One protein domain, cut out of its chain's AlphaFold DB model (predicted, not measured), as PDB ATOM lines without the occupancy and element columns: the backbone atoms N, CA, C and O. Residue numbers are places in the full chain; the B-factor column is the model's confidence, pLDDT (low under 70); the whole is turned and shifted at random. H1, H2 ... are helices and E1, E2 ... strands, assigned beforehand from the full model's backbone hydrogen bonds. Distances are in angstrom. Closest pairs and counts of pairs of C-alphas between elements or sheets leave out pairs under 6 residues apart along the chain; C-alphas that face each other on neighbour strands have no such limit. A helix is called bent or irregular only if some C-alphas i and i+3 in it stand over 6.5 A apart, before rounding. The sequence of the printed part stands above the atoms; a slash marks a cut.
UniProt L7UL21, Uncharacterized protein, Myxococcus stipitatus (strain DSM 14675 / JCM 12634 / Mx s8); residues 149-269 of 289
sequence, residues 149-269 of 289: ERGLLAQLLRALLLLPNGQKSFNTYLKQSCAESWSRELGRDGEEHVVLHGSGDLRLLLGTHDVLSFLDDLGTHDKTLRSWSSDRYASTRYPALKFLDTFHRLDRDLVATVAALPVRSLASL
ATOM      1  N   GLU A 149      64.589   4.755 -37.824       77.44
ATOM      2  CA  GLU A 149      64.968   4.262 -39.139       77.44
ATOM      3  C   GLU A 149      63.731   4.275 -40.042       77.44
ATOM      4  O   GLU A 149      62.644   3.856 -39.632       77.44
ATOM      5  N   ARG A 150      63.883   4.749 -41.285       85.19
ATOM      6  CA  ARG A 150      62.785   4.826 -42.266       85.19
ATOM      7  C   ARG A 150      62.004   3.511 -42.368       85.19
ATOM      8  O   ARG A 150      60.792   3.535 -42.551       85.19
ATOM      9  N   GLY A 151      62.686   2.373 -42.204       87.38
ATOM     10  CA  GLY A 151      62.066   1.050 -42.151       87.38
ATOM     11  C   GLY A 151      61.049   0.897 -41.017       87.38
ATOM     12  O   GLY A 151      59.929   0.458 -41.270       87.38
ATOM     13  N   LEU A 152      61.393   1.320 -39.798       90.06
ATOM     14  CA  LEU A 152      60.488   1.287 -38.647       90.06
ATOM     15  C   LEU A 152      59.293   2.229 -38.848       90.06
ATOM     16  O   LEU A 152      58.157   1.819 -38.625       90.06
ATOM     17  N   LEU A 153      59.510   3.452 -39.348       92.44
ATOM     18  CA  LEU A 153      58.399   4.366 -39.659       92.44
ATOM     19  C   LEU A 153      57.450   3.779 -40.709       92.44
ATOM     20  O   LEU A 153      56.233   3.860 -40.552       92.44
ATOM     21  N   ALA A 154      57.993   3.143 -41.749       93.00
ATOM     22  CA  ALA A 154      57.187   2.490 -42.774       93.00
ATOM     23  C   ALA A 154      56.385   1.312 -42.200       93.00
ATOM     24  O   ALA A 154      55.225   1.126 -42.562       93.00
ATOM     25  N   GLN A 155      56.971   0.526 -41.291       94.81
ATOM     26  CA  GLN A 155      56.263  -0.549 -40.592       94.81
ATOM     27  C   GLN A 155      55.141  -0.009 -39.699       94.81
ATOM     28  O   GLN A 155      54.036  -0.544 -39.741       94.81
ATOM     29  N   LEU A 156      55.388   1.065 -38.943       96.06
ATOM     30  CA  LEU A 156      54.377   1.698 -38.093       96.06
ATOM     31  C   LEU A 156      53.222   2.272 -38.914       96.06
ATOM     32  O   LEU A 156      52.069   2.036 -38.570       96.06
ATOM     33  N   LEU A 157      53.511   2.964 -40.020       96.38
ATOM     34  CA  LEU A 157      52.481   3.480 -40.925       96.38
ATOM     35  C   LEU A 157      51.663   2.351 -41.560       96.38
ATOM     36  O   LEU A 157      50.444   2.447 -41.622       96.38
ATOM     37  N   ARG A 158      52.297   1.254 -41.988       96.38
ATOM     38  CA  ARG A 158      51.565   0.084 -42.503       96.38
ATOM     39  C   ARG A 158      50.695  -0.563 -41.428       96.38
ATOM     40  O   ARG A 158      49.545  -0.863 -41.710       96.38
ATOM     41  N   ALA A 159      51.210  -0.736 -40.211       96.75
ATOM     42  CA  ALA A 159      50.437  -1.276 -39.092       96.75
ATOM     43  C   ALA A 159      49.236  -0.380 -38.758       96.75
ATOM     44  O   ALA A 159      48.126  -0.872 -38.598       96.75
ATOM     45  N   LEU A 160      49.442   0.937 -38.736       97.44
ATOM     46  CA  LEU A 160      48.386   1.927 -38.560       97.44
ATOM     47  C   LEU A 160      47.307   1.809 -39.648       97.44
ATOM     48  O   LEU A 160      46.124   1.870 -39.333       97.44
ATOM     49  N   LEU A 161      47.690   1.618 -40.913       96.62
ATOM     50  CA  LEU A 161      46.749   1.463 -42.028       96.62
ATOM     51  C   LEU A 161      45.920   0.168 -41.966       96.62
ATOM     52  O   LEU A 161      44.866   0.113 -42.591       96.62
ATOM     53  N   LEU A 162      46.368  -0.849 -41.224       96.38
ATOM     54  CA  LEU A 162      45.597  -2.076 -40.987       96.38
ATOM     55  C   LEU A 162      44.530  -1.907 -39.894       96.38
ATOM     56  O   LEU A 162      43.616  -2.724 -39.807       96.38
ATOM     57  N   LEU A 163      44.632  -0.870 -39.056       96.12
ATOM     58  CA  LEU A 163      43.666  -0.616 -37.989       96.12
ATOM     59  C   LEU A 163      42.394   0.054 -38.528       96.12
ATOM     60  O   LEU A 163      42.473   0.926 -39.404       96.12
ATOM     61  N   PRO A 164      41.215  -0.254 -37.954       95.81
ATOM     62  CA  PRO A 164      39.987   0.447 -38.297       95.81
ATOM     63  C   PRO A 164      40.148   1.941 -38.002       95.81
ATOM     64  O   PRO A 164      40.551   2.340 -36.911       95.81
ATOM     65  N   ASN A 165      39.840   2.781 -38.991       95.00
ATOM     66  CA  ASN A 165      40.016   4.237 -38.942       95.00
ATOM     67  C   ASN A 165      41.461   4.734 -38.746       95.00
ATOM     68  O   ASN A 165      41.640   5.937 -38.573       95.00
ATOM     69  N   GLY A 166      42.496   3.889 -38.813       95.75
ATOM     70  CA  GLY A 166      43.876   4.312 -38.535       95.75
ATOM     71  C   GLY A 166      44.354   5.461 -39.422       95.75
ATOM     72  O   GLY A 166      44.829   6.483 -38.920       95.75
ATOM     73  N   GLN A 167      44.118   5.360 -40.733       96.44
ATOM     74  CA  GLN A 167      44.413   6.437 -41.685       96.44
ATOM     75  C   GLN A 167      43.636   7.721 -41.371       96.44
ATOM     76  O   GLN A 167      44.202   8.815 -41.374       96.44
ATOM     77  N   LYS A 168      42.332   7.587 -41.100       95.31
ATOM     78  CA  LYS A 168      41.434   8.714 -40.823       95.31
ATOM     79  C   LYS A 168      41.871   9.445 -39.555       95.31
ATOM     80  O   LYS A 168      42.050  10.655 -39.600       95.31
ATOM     81  N   SER A 169      42.101   8.723 -38.462       96.25
ATOM     82  CA  SER A 169      42.548   9.276 -37.180       96.25
ATOM     83  C   SER A 169      43.895   9.987 -37.302       96.25
ATOM     84  O   SER A 169      44.048  11.103 -36.809       96.25
ATOM     85  N   PHE A 170      44.849   9.391 -38.019       96.81
ATOM     86  CA  PHE A 170      46.150  10.007 -38.270       96.81
ATOM     87  C   PHE A 170      46.042  11.287 -39.099       96.81
ATOM     88  O   PHE A 170      46.554  12.328 -38.694       96.81
ATOM     89  N   ASN A 171      45.318  11.256 -40.220       95.69
ATOM     90  CA  ASN A 171      45.139  12.437 -41.063       95.69
ATOM     91  C   ASN A 171      44.352  13.547 -40.350       95.69
ATOM     92  O   ASN A 171      44.682  14.721 -40.511       95.69
ATOM     93  N   THR A 172      43.351  13.203 -39.533       93.75
ATOM     94  CA  THR A 172      42.648  14.166 -38.671       93.75
ATOM     95  C   THR A 172      43.610  14.819 -37.684       93.75
ATOM     96  O   THR A 172      43.626  16.043 -37.574       93.75
ATOM     97  N   TYR A 173      44.465  14.027 -37.030       94.94
ATOM     98  CA  TYR A 173      45.484  14.553 -36.129       94.94
ATOM     99  C   TYR A 173      46.460  15.501 -36.842       94.94
ATOM    100  O   TYR A 173      46.773  16.565 -36.304       94.94
ATOM    101  N   LEU A 174      46.919  15.153 -38.051       93.62
ATOM    102  CA  LEU A 174      47.791  16.022 -38.850       93.62
ATOM    103  C   LEU A 174      47.105  17.349 -39.176       93.62
ATOM    104  O   LEU A 174      47.683  18.402 -38.919       93.62
ATOM    105  N   LYS A 175      45.860  17.302 -39.672       92.31
ATOM    106  CA  LYS A 175      45.060  18.500 -39.966       92.31
ATOM    107  C   LYS A 175      44.945  19.404 -38.741       92.31
ATOM    108  O   LYS A 175      45.258  20.581 -38.826       92.31
ATOM    109  N   GLN A 176      44.557  18.849 -37.595       91.12
ATOM    110  CA  GLN A 176      44.377  19.615 -36.357       91.12
ATOM    111  C   GLN A 176      45.691  20.169 -35.798       91.12
ATOM    112  O   GLN A 176      45.724  21.275 -35.268       91.12
ATOM    113  N   SER A 177      46.781  19.410 -35.900       90.12
ATOM    114  CA  SER A 177      48.088  19.827 -35.380       90.12
ATOM    115  C   SER A 177      48.741  20.915 -36.227       90.12
ATOM    116  O   SER A 177      49.498  21.722 -35.690       90.12
ATOM    117  N   CYS A 178      48.464  20.917 -37.532       89.69
ATOM    118  CA  CYS A 178      48.940  21.928 -38.470       89.69
ATOM    119  C   CYS A 178      47.969  23.105 -38.634       89.69
ATOM    120  O   CYS A 178      48.310  24.051 -39.334       89.69
ATOM    121  N   ALA A 179      46.780  23.053 -38.024       90.00
ATOM    122  CA  ALA A 179      45.805  24.125 -38.122       90.00
ATOM    123  C   ALA A 179      46.265  25.371 -37.351       90.00
ATOM    124  O   ALA A 179      46.682  25.309 -36.184       90.00
ATOM    125  N   GLU A 180      46.138  26.512 -38.011       88.06
ATOM    126  CA  GLU A 180      46.403  27.844 -37.475       88.06
ATOM    127  C   GLU A 180      45.120  28.647 -37.311       88.06
ATOM    128  O   GLU A 180      45.050  29.482 -36.416       88.06
ATOM    129  N   SER A 181      44.088  28.345 -38.096       89.56
ATOM    130  CA  SER A 181      42.762  28.950 -38.006       89.56
ATOM    131  C   SER A 181      41.685  27.963 -38.473       89.56
ATOM    132  O   SER A 181      41.981  26.848 -38.918       89.56
ATOM    133  N   TRP A 182      40.414  28.336 -38.323       91.56
ATOM    134  CA  TRP A 182      39.295  27.528 -38.806       91.56
ATOM    135  C   TRP A 182      38.111  28.386 -39.256       91.56
ATOM    136  O   TRP A 182      37.931  29.510 -38.791       91.56
ATOM    137  N   SER A 183      37.284  27.840 -40.142       90.19
ATOM    138  CA  SER A 183      36.028  28.443 -40.603       90.19
ATOM    139  C   SER A 183      34.901  27.405 -40.643       90.19
ATOM    140  O   SER A 183      35.122  26.209 -40.422       90.19
ATOM    141  N   ARG A 184      33.674  27.865 -40.911       90.25
ATOM    142  CA  ARG A 184      32.546  27.000 -41.282       90.25
ATOM    143  C   ARG A 184      32.202  27.205 -42.744       90.25
ATOM    144  O   ARG A 184      32.133  28.343 -43.209       90.25
ATOM    145  N   GLU A 185      31.981  26.110 -43.451       88.69
ATOM    146  CA  GLU A 185      31.620  26.128 -44.862       88.69
ATOM    147  C   GLU A 185      30.410  25.246 -45.117       88.69
ATOM    148  O   GLU A 185      30.333  24.129 -44.613       88.69
ATOM    149  N   LEU A 186      29.475  25.751 -45.922       86.50
ATOM    150  CA  LEU A 186      28.344  24.960 -46.378       86.50
ATOM    151  C   LEU A 186      28.845  23.925 -47.389       86.50
ATOM    152  O   LEU A 186      29.388  24.277 -48.441       86.50
ATOM    153  N   GLY A 187      28.691  22.653 -47.051       83.38
ATOM    154  CA  GLY A 187      29.016  21.544 -47.928       83.38
ATOM    155  C   GLY A 187      28.027  21.433 -49.084       83.38
ATOM    156  O   GLY A 187      26.963  22.053 -49.110       83.38
ATOM    157  N   ARG A 188      28.370  20.602 -50.073       84.19
ATOM    158  CA  ARG A 188      27.467  20.288 -51.200       84.19
ATOM    159  C   ARG A 188      26.229  19.499 -50.769       84.19
ATOM    160  O   ARG A 188      25.273  19.412 -51.530       84.19
ATOM    161  N   ASP A 189      26.281  18.913 -49.582       87.81
ATOM    162  CA  ASP A 189      25.180  18.252 -48.886       87.81
ATOM    163  C   ASP A 189      24.224  19.240 -48.198       87.81
ATOM    164  O   ASP A 189      23.172  18.825 -47.727       87.81
ATOM    165  N   GLY A 190      24.551  20.537 -48.176       88.62
ATOM    166  CA  GLY A 190      23.757  21.561 -47.500       88.62
ATOM    167  C   GLY A 190      24.011  21.653 -45.993       88.62
ATOM    168  O   GLY A 190      23.344  22.439 -45.329       88.62
ATOM    169  N   GLU A 191      24.978  20.902 -45.463       88.38
ATOM    170  CA  GLU A 191      25.348  20.913 -44.044       88.38
ATOM    171  C   GLU A 191      26.550  21.834 -43.788       88.38
ATOM    172  O   GLU A 191      27.398  22.034 -44.660       88.38
ATOM    173  N   GLU A 192      26.654  22.411 -42.588       86.75
ATOM    174  CA  GLU A 192      27.836  23.192 -42.200       86.75
ATOM    175  C   GLU A 192      28.986  22.276 -41.761       86.75
ATOM    176  O   GLU A 192      28.890  21.549 -40.771       86.75
ATOM    177  N   HIS A 193      30.129  22.381 -42.439       87.06
ATOM    178  CA  HIS A 193      31.353  21.653 -42.112       87.06
ATOM    179  C   HIS A 193      32.413  22.584 -41.530       87.06
ATOM    180  O   HIS A 193      32.596  23.715 -41.983       87.06
ATOM    181  N   VAL A 194      33.159  22.097 -40.537       88.62
ATOM    182  CA  VAL A 194      34.329  22.806 -40.000       88.62
ATOM    183  C   VAL A 194      35.522  22.577 -40.923       88.62
ATOM    184  O   VAL A 194      35.945  21.437 -41.129       88.62
ATOM    185  N   VAL A 195      36.098  23.666 -41.430       88.56
ATOM    186  CA  VAL A 195      37.289  23.644 -42.284       88.56
ATOM    187  C   VAL A 195      38.468  24.214 -41.506       88.56
ATOM    188  O   VAL A 195      38.372  25.272 -40.889       88.56
ATOM    189  N   LEU A 196      39.573  23.470 -41.494       87.88
ATOM    190  CA  LEU A 196      40.817  23.850 -40.829       87.88
ATOM    191  C   LEU A 196      41.787  24.420 -41.861       87.88
ATOM    192  O   LEU A 196      42.016  23.777 -42.887       87.88
ATOM    193  N   HIS A 197      42.399  25.559 -41.545       84.88
ATOM    194  CA  HIS A 197      43.373  26.235 -42.406       84.88
ATOM    195  C   HIS A 197      44.738  26.295 -41.719       84.88
ATOM    196  O   HIS A 197      44.821  26.337 -40.488       84.88
ATOM    197  N   GLY A 198      45.815  26.292 -42.500       82.00
ATOM    198  CA  GLY A 198      47.178  26.456 -41.996       82.00
ATOM    199  C   GLY A 198      48.143  26.904 -43.092       82.00
ATOM    200  O   GLY A 198      47.936  26.582 -44.261       82.00
ATOM    201  N   SER A 199      49.208  27.602 -42.700       68.94
ATOM    202  CA  SER A 199      50.177  28.288 -43.571       68.94
ATOM    203  C   SER A 199      51.048  27.414 -44.488       68.94
ATOM    204  O   SER A 199      51.855  27.942 -45.254       68.94
ATOM    205  N   GLY A 200      50.955  26.080 -44.428       73.62
ATOM    206  CA  GLY A 200      51.898  25.194 -45.121       73.62
ATOM    207  C   GLY A 200      51.260  24.013 -45.841       73.62
ATOM    208  O   GLY A 200      50.221  23.510 -45.419       73.62
ATOM    209  N   ASP A 201      51.954  23.523 -46.873       78.69
ATOM    210  CA  ASP A 201      51.557  22.359 -47.673       78.69
ATOM    211  C   ASP A 201      51.324  21.133 -46.775       78.69
ATOM    212  O   ASP A 201      52.253  20.475 -46.286       78.69
ATOM    213  N   LEU A 202      50.048  20.840 -46.521       86.81
ATOM    214  CA  LEU A 202      49.634  19.736 -45.673       86.81
ATOM    215  C   LEU A 202      49.712  18.423 -46.457       86.81
ATOM    216  O   LEU A 202      48.807  18.070 -47.213       86.81
ATOM    217  N   ARG A 203      50.769  17.646 -46.226       91.94
ATOM    218  CA  ARG A 203      50.895  16.303 -46.799       91.94
ATOM    219  C   ARG A 203      50.143  15.266 -45.961       91.94
ATOM    220  O   ARG A 203      50.584  14.934 -44.863       91.94
ATOM    221  N   LEU A 204      49.028  14.743 -46.474       94.25
ATOM    222  CA  LEU A 204      48.242  13.663 -45.852       94.25
ATOM    223  C   LEU A 204      48.652  12.290 -46.380       94.25
ATOM    224  O   LEU A 204      49.040  12.188 -47.536       94.25
ATOM    225  N   LEU A 205      48.512  11.239 -45.572       94.75
ATOM    226  CA  LEU A 205      48.764   9.861 -46.001       94.75
ATOM    227  C   LEU A 205      47.590   9.345 -46.844       94.75
ATOM    228  O   LEU A 205      46.453   9.339 -46.360       94.75
ATOM    229  N   LEU A 206      47.850   8.887 -48.070       93.12
ATOM    230  CA  LEU A 206      46.813   8.451 -49.020       93.12
ATOM    231  C   LEU A 206      46.487   6.954 -48.942       93.12
ATOM    232  O   LEU A 206      45.369   6.556 -49.261       93.12
ATOM    233  N   GLY A 207      47.414   6.128 -48.459       91.50
ATOM    234  CA  GLY A 207      47.188   4.696 -48.265       91.50
ATOM    235  C   GLY A 207      48.482   3.890 -48.247       91.50
ATOM    236  O   GLY A 207      49.576   4.433 -48.103       91.50
ATOM    237  N   THR A 208      48.374   2.570 -48.409       92.25
ATOM    238  CA  THR A 208      49.503   1.633 -48.253       92.25
ATOM    239  C   THR A 208      50.589   1.817 -49.311       92.25
ATOM    240  O   THR A 208      51.773   1.670 -49.008       92.25
ATOM    241  N   HIS A 209      50.193   2.173 -50.534       92.06
ATOM    242  CA  HIS A 209      51.102   2.468 -51.647       92.06
ATOM    243  C   HIS A 209      51.871   3.783 -51.445       92.06
ATOM    244  O   HIS A 209      52.955   3.956 -51.991       92.06
ATOM    245  N   ASP A 210      51.330   4.686 -50.627       94.06
ATOM    246  CA  ASP A 210      51.847   6.036 -50.414       94.06
ATOM    247  C   ASP A 210      52.856   6.120 -49.257       94.06
ATOM    248  O   ASP A 210      53.523   7.131 -49.082       94.06
ATOM    249  N   VAL A 211      53.011   5.054 -48.462       94.19
ATOM    250  CA  VAL A 211      53.819   5.071 -47.228       94.19
ATOM    251  C   VAL A 211      55.255   5.549 -47.461       94.19
ATOM    252  O   VAL A 211      55.770   6.333 -46.669       94.19
ATOM    253  N   LEU A 212      55.923   5.076 -48.517       89.94
ATOM    254  CA  LEU A 212      57.318   5.449 -48.772       89.94
ATOM    255  C   LEU A 212      57.436   6.879 -49.303       89.94
ATOM    256  O   LEU A 212      58.230   7.641 -48.761       89.94
ATOM    257  N   SER A 213      56.603   7.255 -50.277       89.81
ATOM    258  CA  SER A 213      56.560   8.616 -50.824       89.81
ATOM    259  C   SER A 213      56.230   9.641 -49.742       89.81
ATOM    260  O   SER A 213      56.910  10.651 -49.619       89.81
ATOM    261  N   PHE A 214      55.262   9.337 -48.874       92.62
ATOM    262  CA  PHE A 214      54.930  10.153 -47.711       92.62
ATOM    263  C   PHE A 214      56.145  10.362 -46.797       92.62
ATOM    264  O   PHE A 214      56.425  11.485 -46.390       92.62
ATOM    265  N   LEU A 215      56.905   9.307 -46.484       89.81
ATOM    266  CA  LEU A 215      58.112   9.416 -45.652       89.81
ATOM    267  C   LEU A 215      59.241  10.208 -46.322       89.81
ATOM    268  O   LEU A 215      60.009  10.881 -45.622       89.81
ATOM    269  N   ASP A 216      59.344  10.129 -47.644       86.06
ATOM    270  CA  ASP A 216      60.305  10.901 -48.425       86.06
ATOM    271  C   ASP A 216      59.920  12.395 -48.410       86.06
ATOM    272  O   ASP A 216      60.771  13.230 -48.104       86.06
ATOM    273  N   ASP A 217      58.629  12.721 -48.549       85.88
ATOM    274  CA  ASP A 217      58.089  14.088 -48.415       85.88
ATOM    275  C   ASP A 217      58.297  14.671 -47.001       85.88
ATOM    276  O   ASP A 217      58.501  15.875 -46.820       85.88
ATOM    277  N   LEU A 218      58.311  13.818 -45.968       85.88
ATOM    278  CA  LEU A 218      58.668  14.226 -44.603       85.88
ATOM    279  C   LEU A 218      60.175  14.501 -44.423       85.88
ATOM    280  O   LEU A 218      60.596  14.934 -43.344       85.88
ATOM    281  N   GLY A 219      61.012  14.234 -45.428       77.62
ATOM    282  CA  GLY A 219      62.463  14.396 -45.350       77.62
ATOM    283  C   GLY A 219      63.115  13.443 -44.345       77.62
ATOM    284  O   GLY A 219      64.021  13.842 -43.602       77.62
ATOM    285  N   THR A 220      62.598  12.211 -44.244       65.50
ATOM    286  CA  THR A 220      63.175  11.153 -43.389       65.50
ATOM    287  C   THR A 220      64.366  10.452 -44.043       65.50
ATOM    288  O   THR A 220      65.208   9.892 -43.341       65.50
ATOM    289  N   HIS A 221      64.491  10.571 -45.365       54.62
ATOM    290  CA  HIS A 221      65.700  10.274 -46.118       54.62
ATOM    291  C   HIS A 221      66.429  11.578 -46.424       54.62
ATOM    292  O   HIS A 221      65.927  12.402 -47.173       54.62
ATOM    293  N   ASP A 222      67.579  11.776 -45.787       48.66
ATOM    294  CA  ASP A 222      68.838  12.150 -46.445       48.66
ATOM    295  C   ASP A 222      69.746  12.927 -45.472       48.66
ATOM    296  O   ASP A 222      69.477  14.055 -45.051       48.66
ATOM    297  N   LYS A 223      70.858  12.294 -45.081       49.66
ATOM    298  CA  LYS A 223      71.962  12.951 -44.361       49.66
ATOM    299  C   LYS A 223      72.986  13.543 -45.337       49.66
ATOM    300  O   LYS A 223      73.915  14.214 -44.882       49.66
ATOM    301  N   THR A 224      72.852  13.289 -46.640       43.66
ATOM    302  CA  THR A 224      73.960  13.389 -47.593       43.66
ATOM    303  C   THR A 224      73.934  14.574 -48.549       43.66
ATOM    304  O   THR A 224      75.002  14.916 -49.050       43.66
ATOM    305  N   LEU A 225      72.845  15.329 -48.702       41.19
ATOM    306  CA  LEU A 225      72.896  16.586 -49.458       41.19
ATOM    307  C   LEU A 225      72.283  17.747 -48.676       41.19
ATOM    308  O   LEU A 225      71.091  18.020 -48.714       41.19
ATOM    309  N   ARG A 226      73.159  18.515 -48.011       42.38
ATOM    310  CA  ARG A 226      72.896  19.907 -47.600       42.38
ATOM    311  C   ARG A 226      72.774  20.803 -48.841       42.38
ATOM    312  O   ARG A 226      73.582  21.718 -49.027       42.38
ATOM    313  N   SER A 227      71.809  20.512 -49.708       39.03
ATOM    314  CA  SER A 227      71.386  21.414 -50.768       39.03
ATOM    315  C   SER A 227      70.891  22.704 -50.122       39.03
ATOM    316  O   SER A 227      70.197  22.699 -49.111       39.03
ATOM    317  N   TRP A 228      71.336  23.829 -50.667       40.44
ATOM    318  CA  TRP A 228      71.016  25.178 -50.211       40.44
ATOM    319  C   TRP A 228      69.625  25.654 -50.661       40.44
ATOM    320  O   TRP A 228      69.352  26.854 -50.598       40.44
ATOM    321  N   SER A 229      68.747  24.755 -51.111       41.00
ATOM    322  CA  SER A 229      67.322  25.054 -51.154       41.00
ATOM    323  C   SER A 229      66.797  25.032 -49.724       41.00
ATOM    324  O   SER A 229      67.100  24.145 -48.930       41.00
ATOM    325  N   SER A 230      66.054  26.065 -49.356       44.78
ATOM    326  CA  SER A 230      65.187  26.065 -48.188       44.78
ATOM    327  C   SER A 230      64.112  24.995 -48.393       44.78
ATOM    328  O   SER A 230      62.980  25.332 -48.738       44.78
ATOM    329  N   ASP A 231      64.477  23.716 -48.279       45.25
ATOM    330  CA  ASP A 231      63.536  22.612 -48.408       45.25
ATOM    331  C   ASP A 231      62.523  22.774 -47.284       45.25
ATOM    332  O   ASP A 231      62.770  22.488 -46.108       45.25
ATOM    333  N   ARG A 232      61.394  23.360 -47.680       55.97
ATOM    334  CA  ARG A 232      60.156  23.432 -46.934       55.97
ATOM    335  C   ARG A 232      59.725  21.992 -46.732       55.97
ATOM    336  O   ARG A 232      58.986  21.443 -47.538       55.97
ATOM    337  N   TYR A 233      60.240  21.349 -45.688       59.97
ATOM    338  CA  TYR A 233      59.612  20.133 -45.196       59.97
ATOM    339  C   TYR A 233      58.144  20.469 -44.961       59.97
ATOM    340  O   TYR A 233      57.854  21.520 -44.378       59.97
ATOM    341  N   ALA A 234      57.248  19.596 -45.417       61.56
ATOM    342  CA  ALA A 234      55.826  19.769 -45.182       61.56
ATOM    343  C   ALA A 234      55.591  20.075 -43.693       61.56
ATOM    344  O   ALA A 234      56.230  19.475 -42.813       61.56
ATOM    345  N   SER A 235      54.671  20.996 -43.401       77.00
ATOM    346  CA  SER A 235      54.279  21.367 -42.029       77.00
ATOM    347  C   SER A 235      53.906  20.133 -41.185       77.00
ATOM    348  O   SER A 235      54.030  20.128 -39.959       77.00
ATOM    349  N   THR A 236      53.556  19.033 -41.856       87.75
ATOM    350  CA  THR A 236      53.206  17.724 -41.305       87.75
ATOM    351  C   THR A 236      54.361  16.917 -40.725       87.75
ATOM    352  O   THR A 236      54.089  15.994 -39.959       87.75
ATOM    353  N   ARG A 237      55.635  17.246 -40.995       88.69
ATOM    354  CA  ARG A 237      56.784  16.439 -40.532       88.69
ATOM    355  C   ARG A 237      56.789  16.216 -39.028       88.69
ATOM    356  O   ARG A 237      56.869  15.079 -38.569       88.69
ATOM    357  N   TYR A 238      56.757  17.293 -38.249       87.25
ATOM    358  CA  TYR A 238      56.856  17.174 -36.796       87.25
ATOM    359  C   TYR A 238      55.618  16.496 -36.184       87.25
ATOM    360  O   TYR A 238      55.806  15.551 -35.413       87.25
ATOM    361  N   PRO A 239      54.376  16.884 -36.545       91.81
ATOM    362  CA  PRO A 239      53.182  16.165 -36.111       91.81
ATOM    363  C   PRO A 239      53.208  14.674 -36.469       91.81
ATOM    364  O   PRO A 239      52.990  13.841 -35.593       91.81
ATOM    365  N   ALA A 240      53.557  14.315 -37.708       93.12
ATOM    366  CA  ALA A 240      53.608  12.922 -38.146       93.12
ATOM    367  C   ALA A 240      54.603  12.096 -37.321       93.12
ATOM    368  O   ALA A 240      54.249  11.039 -36.802       93.12
ATOM    369  N   LEU A 241      55.829  12.599 -37.134       91.38
ATOM    370  CA  LEU A 241      56.839  11.908 -36.332       91.38
ATOM    371  C   LEU A 241      56.426  11.790 -34.860       91.38
ATOM    372  O   LEU A 241      56.668  10.756 -34.243       91.38
ATOM    373  N   LYS A 242      55.780  12.816 -34.297       91.75
ATOM    374  CA  LYS A 242      55.275  12.784 -32.918       91.75
ATOM    375  C   LYS A 242      54.160  11.751 -32.742       91.75
ATOM    376  O   LYS A 242      54.149  11.038 -31.737       91.75
ATOM    377  N   PHE A 243      53.245  11.660 -33.705       94.94
ATOM    378  CA  PHE A 243      52.191  10.651 -33.688       94.94
ATOM    379  C   PHE A 243      52.789   9.248 -33.749       94.94
ATOM    380  O   PHE A 243      52.470   8.426 -32.902       94.94
ATOM    381  N   LEU A 244      53.691   8.988 -34.702       94.38
ATOM    382  CA  LEU A 244      54.301   7.668 -34.878       94.38
ATOM    383  C   LEU A 244      55.162   7.252 -33.677       94.38
ATOM    384  O   LEU A 244      55.116   6.090 -33.286       94.38
ATOM    385  N   ASP A 245      55.883   8.187 -33.051       91.69
ATOM    386  CA  ASP A 245      56.605   7.945 -31.791       91.69
ATOM    387  C   ASP A 245      55.652   7.529 -30.665       91.69
ATOM    388  O   ASP A 245      55.899   6.555 -29.955       91.69
ATOM    389  N   THR A 246      54.532   8.238 -30.524       92.44
ATOM    390  CA  THR A 246      53.537   7.952 -29.483       92.44
ATOM    391  C   THR A 246      52.835   6.621 -29.747       92.44
ATOM    392  O   THR A 246      52.726   5.803 -28.839       92.44
ATOM    393  N   PHE A 247      52.463   6.370 -31.002       95.75
ATOM    394  CA  PHE A 247      51.880   5.115 -31.466       95.75
ATOM    395  C   PHE A 247      52.796   3.928 -31.209       95.75
ATOM    396  O   PHE A 247      52.358   2.895 -30.720       95.75
ATOM    397  N   HIS A 248      54.091   4.083 -31.476       94.31
ATOM    398  CA  HIS A 248      55.065   3.047 -31.179       94.31
ATOM    399  C   HIS A 248      55.208   2.795 -29.674       94.31
ATOM    400  O   HIS A 248      55.229   1.644 -29.248       94.31
ATOM    401  N   ARG A 249      55.285   3.859 -28.867       92.75
ATOM    402  CA  ARG A 249      55.440   3.770 -27.409       92.75
ATOM    403  C   ARG A 249      54.241   3.162 -26.691       92.75
ATOM    404  O   ARG A 249      54.424   2.588 -25.624       92.75
ATOM    405  N   LEU A 250      53.043   3.334 -27.240       95.00
ATOM    406  CA  LEU A 250      51.795   2.780 -26.710       95.00
ATOM    407  C   LEU A 250      51.429   1.465 -27.404       95.00
ATOM    408  O   LEU A 250      50.257   1.161 -27.578       95.00
ATOM    409  N   ASP A 251      52.444   0.722 -27.848       95.31
ATOM    410  CA  ASP A 251      52.318  -0.607 -28.447       95.31
ATOM    411  C   ASP A 251      51.273  -0.698 -29.572       95.31
ATOM    412  O   ASP A 251      50.534  -1.668 -29.710       95.31
ATOM    413  N   ARG A 252      51.218   0.342 -30.414       95.75
ATOM    414  CA  ARG A 252      50.308   0.452 -31.566       95.75
ATOM    415  C   ARG A 252      48.822   0.509 -31.184       95.75
ATOM    416  O   ARG A 252      47.964   0.271 -32.035       95.75
ATOM    417  N   ASP A 253      48.500   0.897 -29.951       97.12
ATOM    418  CA  ASP A 253      47.136   1.224 -29.543       97.12
ATOM    419  C   ASP A 253      46.741   2.608 -30.081       97.12
ATOM    420  O   ASP A 253      47.185   3.656 -29.598       97.12
ATOM    421  N   LEU A 254      45.887   2.619 -31.107       97.25
ATOM    422  CA  LEU A 254      45.412   3.847 -31.742       97.25
ATOM    423  C   LEU A 254      44.593   4.727 -30.790       97.25
ATOM    424  O   LEU A 254      44.727   5.950 -30.838       97.25
ATOM    425  N   VAL A 255      43.756   4.131 -29.938       96.56
ATOM    426  CA  VAL A 255      42.869   4.874 -29.034       96.56
ATOM    427  C   VAL A 255      43.705   5.566 -27.965       96.56
ATOM    428  O   VAL A 255      43.586   6.780 -27.783       96.56
ATOM    429  N   ALA A 256      44.621   4.825 -27.336       95.44
ATOM    430  CA  ALA A 256      45.552   5.388 -26.364       95.44
ATOM    431  C   ALA A 256      46.444   6.468 -26.997       95.44
ATOM    432  O   ALA A 256      46.702   7.504 -26.385       95.44
ATOM    433  N   THR A 257      46.871   6.270 -28.247       96.69
ATOM    434  CA  THR A 257      47.693   7.243 -28.982       96.69
ATOM    435  C   THR A 257      46.971   8.555 -29.219       96.69
ATOM    436  O   THR A 257      47.524   9.613 -28.923       96.69
ATOM    437  N   VAL A 258      45.740   8.509 -29.729       95.38
ATOM    438  CA  VAL A 258      44.949   9.723 -29.968       95.38
ATOM    439  C   VAL A 258      44.656  10.438 -28.646       95.38
ATOM    440  O   VAL A 258      44.770  11.659 -28.593       95.38
ATOM    441  N   ALA A 259      44.367   9.698 -27.571       92.56
ATOM    442  CA  ALA A 259      44.133  10.272 -26.245       92.56
ATOM    443  C   ALA A 259      45.390  10.920 -25.628       92.56
ATOM    444  O   ALA A 259      45.294  11.936 -24.941       92.56
ATOM    445  N   ALA A 260      46.575  10.355 -25.874       90.94
ATOM    446  CA  ALA A 260      47.839  10.858 -25.334       90.94
ATOM    447  C   ALA A 260      48.390  12.081 -26.088       90.94
ATOM    448  O   ALA A 260      49.265  12.793 -25.579       90.94
ATOM    449  N   LEU A 261      47.930  12.320 -27.317       92.31
ATOM    450  CA  LEU A 261      48.410  13.420 -28.137       92.31
ATOM    451  C   LEU A 261      47.604  14.696 -27.861       92.31
ATOM    452  O   LEU A 261      46.386  14.702 -28.007       92.31
ATOM    453  N   PRO A 262      48.263  15.821 -27.526       84.38
ATOM    454  CA  PRO A 262      47.559  17.080 -27.350       84.38
ATOM    455  C   PRO A 262      47.039  17.556 -28.707       84.38
ATOM    456  O   PRO A 262      47.829  17.861 -29.607       84.38
ATOM    457  N   VAL A 263      45.719  17.625 -28.838       81.19
ATOM    458  CA  VAL A 263      45.032  18.235 -29.977       81.19
ATOM    459  C   VAL A 263      44.702  19.678 -29.608       81.19
ATOM    460  O   VAL A 263      44.199  19.945 -28.515       81.19
ATOM    461  N   ARG A 264      44.997  20.630 -30.500       77.81
ATOM    462  CA  ARG A 264      44.551  22.014 -30.309       77.81
ATOM    463  C   ARG A 264      43.027  22.042 -30.358       77.81
ATOM    464  O   ARG A 264      42.431  21.606 -31.337       77.81
ATOM    465  N   SER A 265      42.401  22.549 -29.299       82.00
ATOM    466  CA  SER A 265      40.958  22.786 -29.307       82.00
ATOM    467  C   SER A 265      40.628  23.844 -30.362       82.00
ATOM    468  O   SER A 265      41.353  24.832 -30.473       82.00
ATOM    469  N   LEU A 266      39.520  23.685 -31.091       80.75
ATOM    470  CA  LEU A 266      39.027  24.714 -32.020       80.75
ATOM    471  C   LEU A 266      38.855  26.070 -31.322       80.75
ATOM    472  O   LEU A 266      39.143  27.102 -31.909       80.75
ATOM    473  N   ALA A 267      38.482  26.065 -30.037       81.75
ATOM    474  CA  ALA A 267      38.354  27.279 -29.231       81.75
ATOM    475  C   ALA A 267      39.686  28.029 -29.029       81.75
ATOM    476  O   ALA A 267      39.683  29.208 -28.696       81.75
ATOM    477  N   SER A 268      40.823  27.348 -29.209       81.69
ATOM    478  CA  SER A 268      42.155  27.960 -29.140       81.69
ATOM    479  C   SER A 268      42.646  28.507 -30.481       81.69
ATOM    480  O   SER A 268      43.687  29.159 -30.513       81.69
ATOM    481  N   LEU A 269      41.925  28.235 -31.574       83.94
ATOM    482  CA  LEU A 269      42.266  28.696 -32.914       83.94
ATOM    483  C   LEU A 269      41.370  29.884 -33.311       83.94
ATOM    484  O   LEU A 269      40.166  29.853 -33.037       83.94
TER     485      LEU A 269
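What this domain is: This is residues 149 to 269 of the 289 residues of an uncharacterized protein of Myxococcus stipitatus (strain DSM 14675 / JCM 12634 / Mx s8) (UniProt L7UL21). A two-stranded hairpin, E1 and E2, lies at one end of a body of five crossed helices: H2 and H4 make the middle, H1 and H5 pack on H4, and H3 packs on H1. At the other end of the long axis, residues 222 to 230 stick out as a loop. The printed part has 121 residues, with five named helices and two named strands in the order H1, H2, E1, E2, H3, H4, H5; the sheet is antiparallel and the class is mostly helix. The whole is compact, with a radius of gyration of the C-alphas of 15.5 A and spans of 49 by 37 by 27 A.

Where its parts are: E1 is residues 181 to 186, 17.1 A long, and E2 is residues 192 to 197, 15.8 A. Before them come H1, residues 150 to 162, 18.6 A, beginning at C-alpha 150 at (62.785, 4.826, -42.266), and H2, residues 166 to 178, 18.3 A. After them come H3, residues 208 to 217, 15.1 A, and H4, residues 237 to 249, 18.3 A. H5, residues 254 to 260, 9.8 A, ends at C-alpha 260 at (47.839, 10.858, -25.334). H3 is irregular: C-alphas 209 and 212 are 7.5 A apart.

How they stand to each other: E1 and E2 form a hairpin, with N 183 and O 195 2.9 A apart and N 193 and O 185 2.8 A apart, both within hydrogen-bond range. The closest C-alphas of H2 and E2, those of Lys 175 and Leu 196, are 6.9 A apart. H2 touches residues 239 to 243 of H4 at a steep tilt of 46 degrees, opposite ways, closest at the C-alphas of Leu 174 and Pro 239, 6.0 A. H1 touches H4 about perpendicular, at 74 degrees, closest at the C-alphas of Leu 156 and Leu 244, 6.8 A. H4 touches H5, closest at the C-alphas of Phe 247 and Thr 257, 5.3 A. H1 and H2 touch only at the corner, and only just, with 3 pairs of C-alphas within 8 A. H3 touches H1, closest at the C-alphas of Ala 154 and Val 211, 6.2 A, and is apart from H2. Every O i to N i+4 pair is within hydrogen-bond range in H1, H2, H4 and H5; in H3, 4 of 6 are.

The domain as a whole: The two C-alphas farthest apart, those of Gly 190 and Thr 224, are 50.9 A apart. The printed part has no cut. The link from H3 to H4, 19 residues, is long, and its residues 222 to 230 stand free. The mean pLDDT of the printed part is 85.1; residue 199 and residues 220 to 234 are under 70.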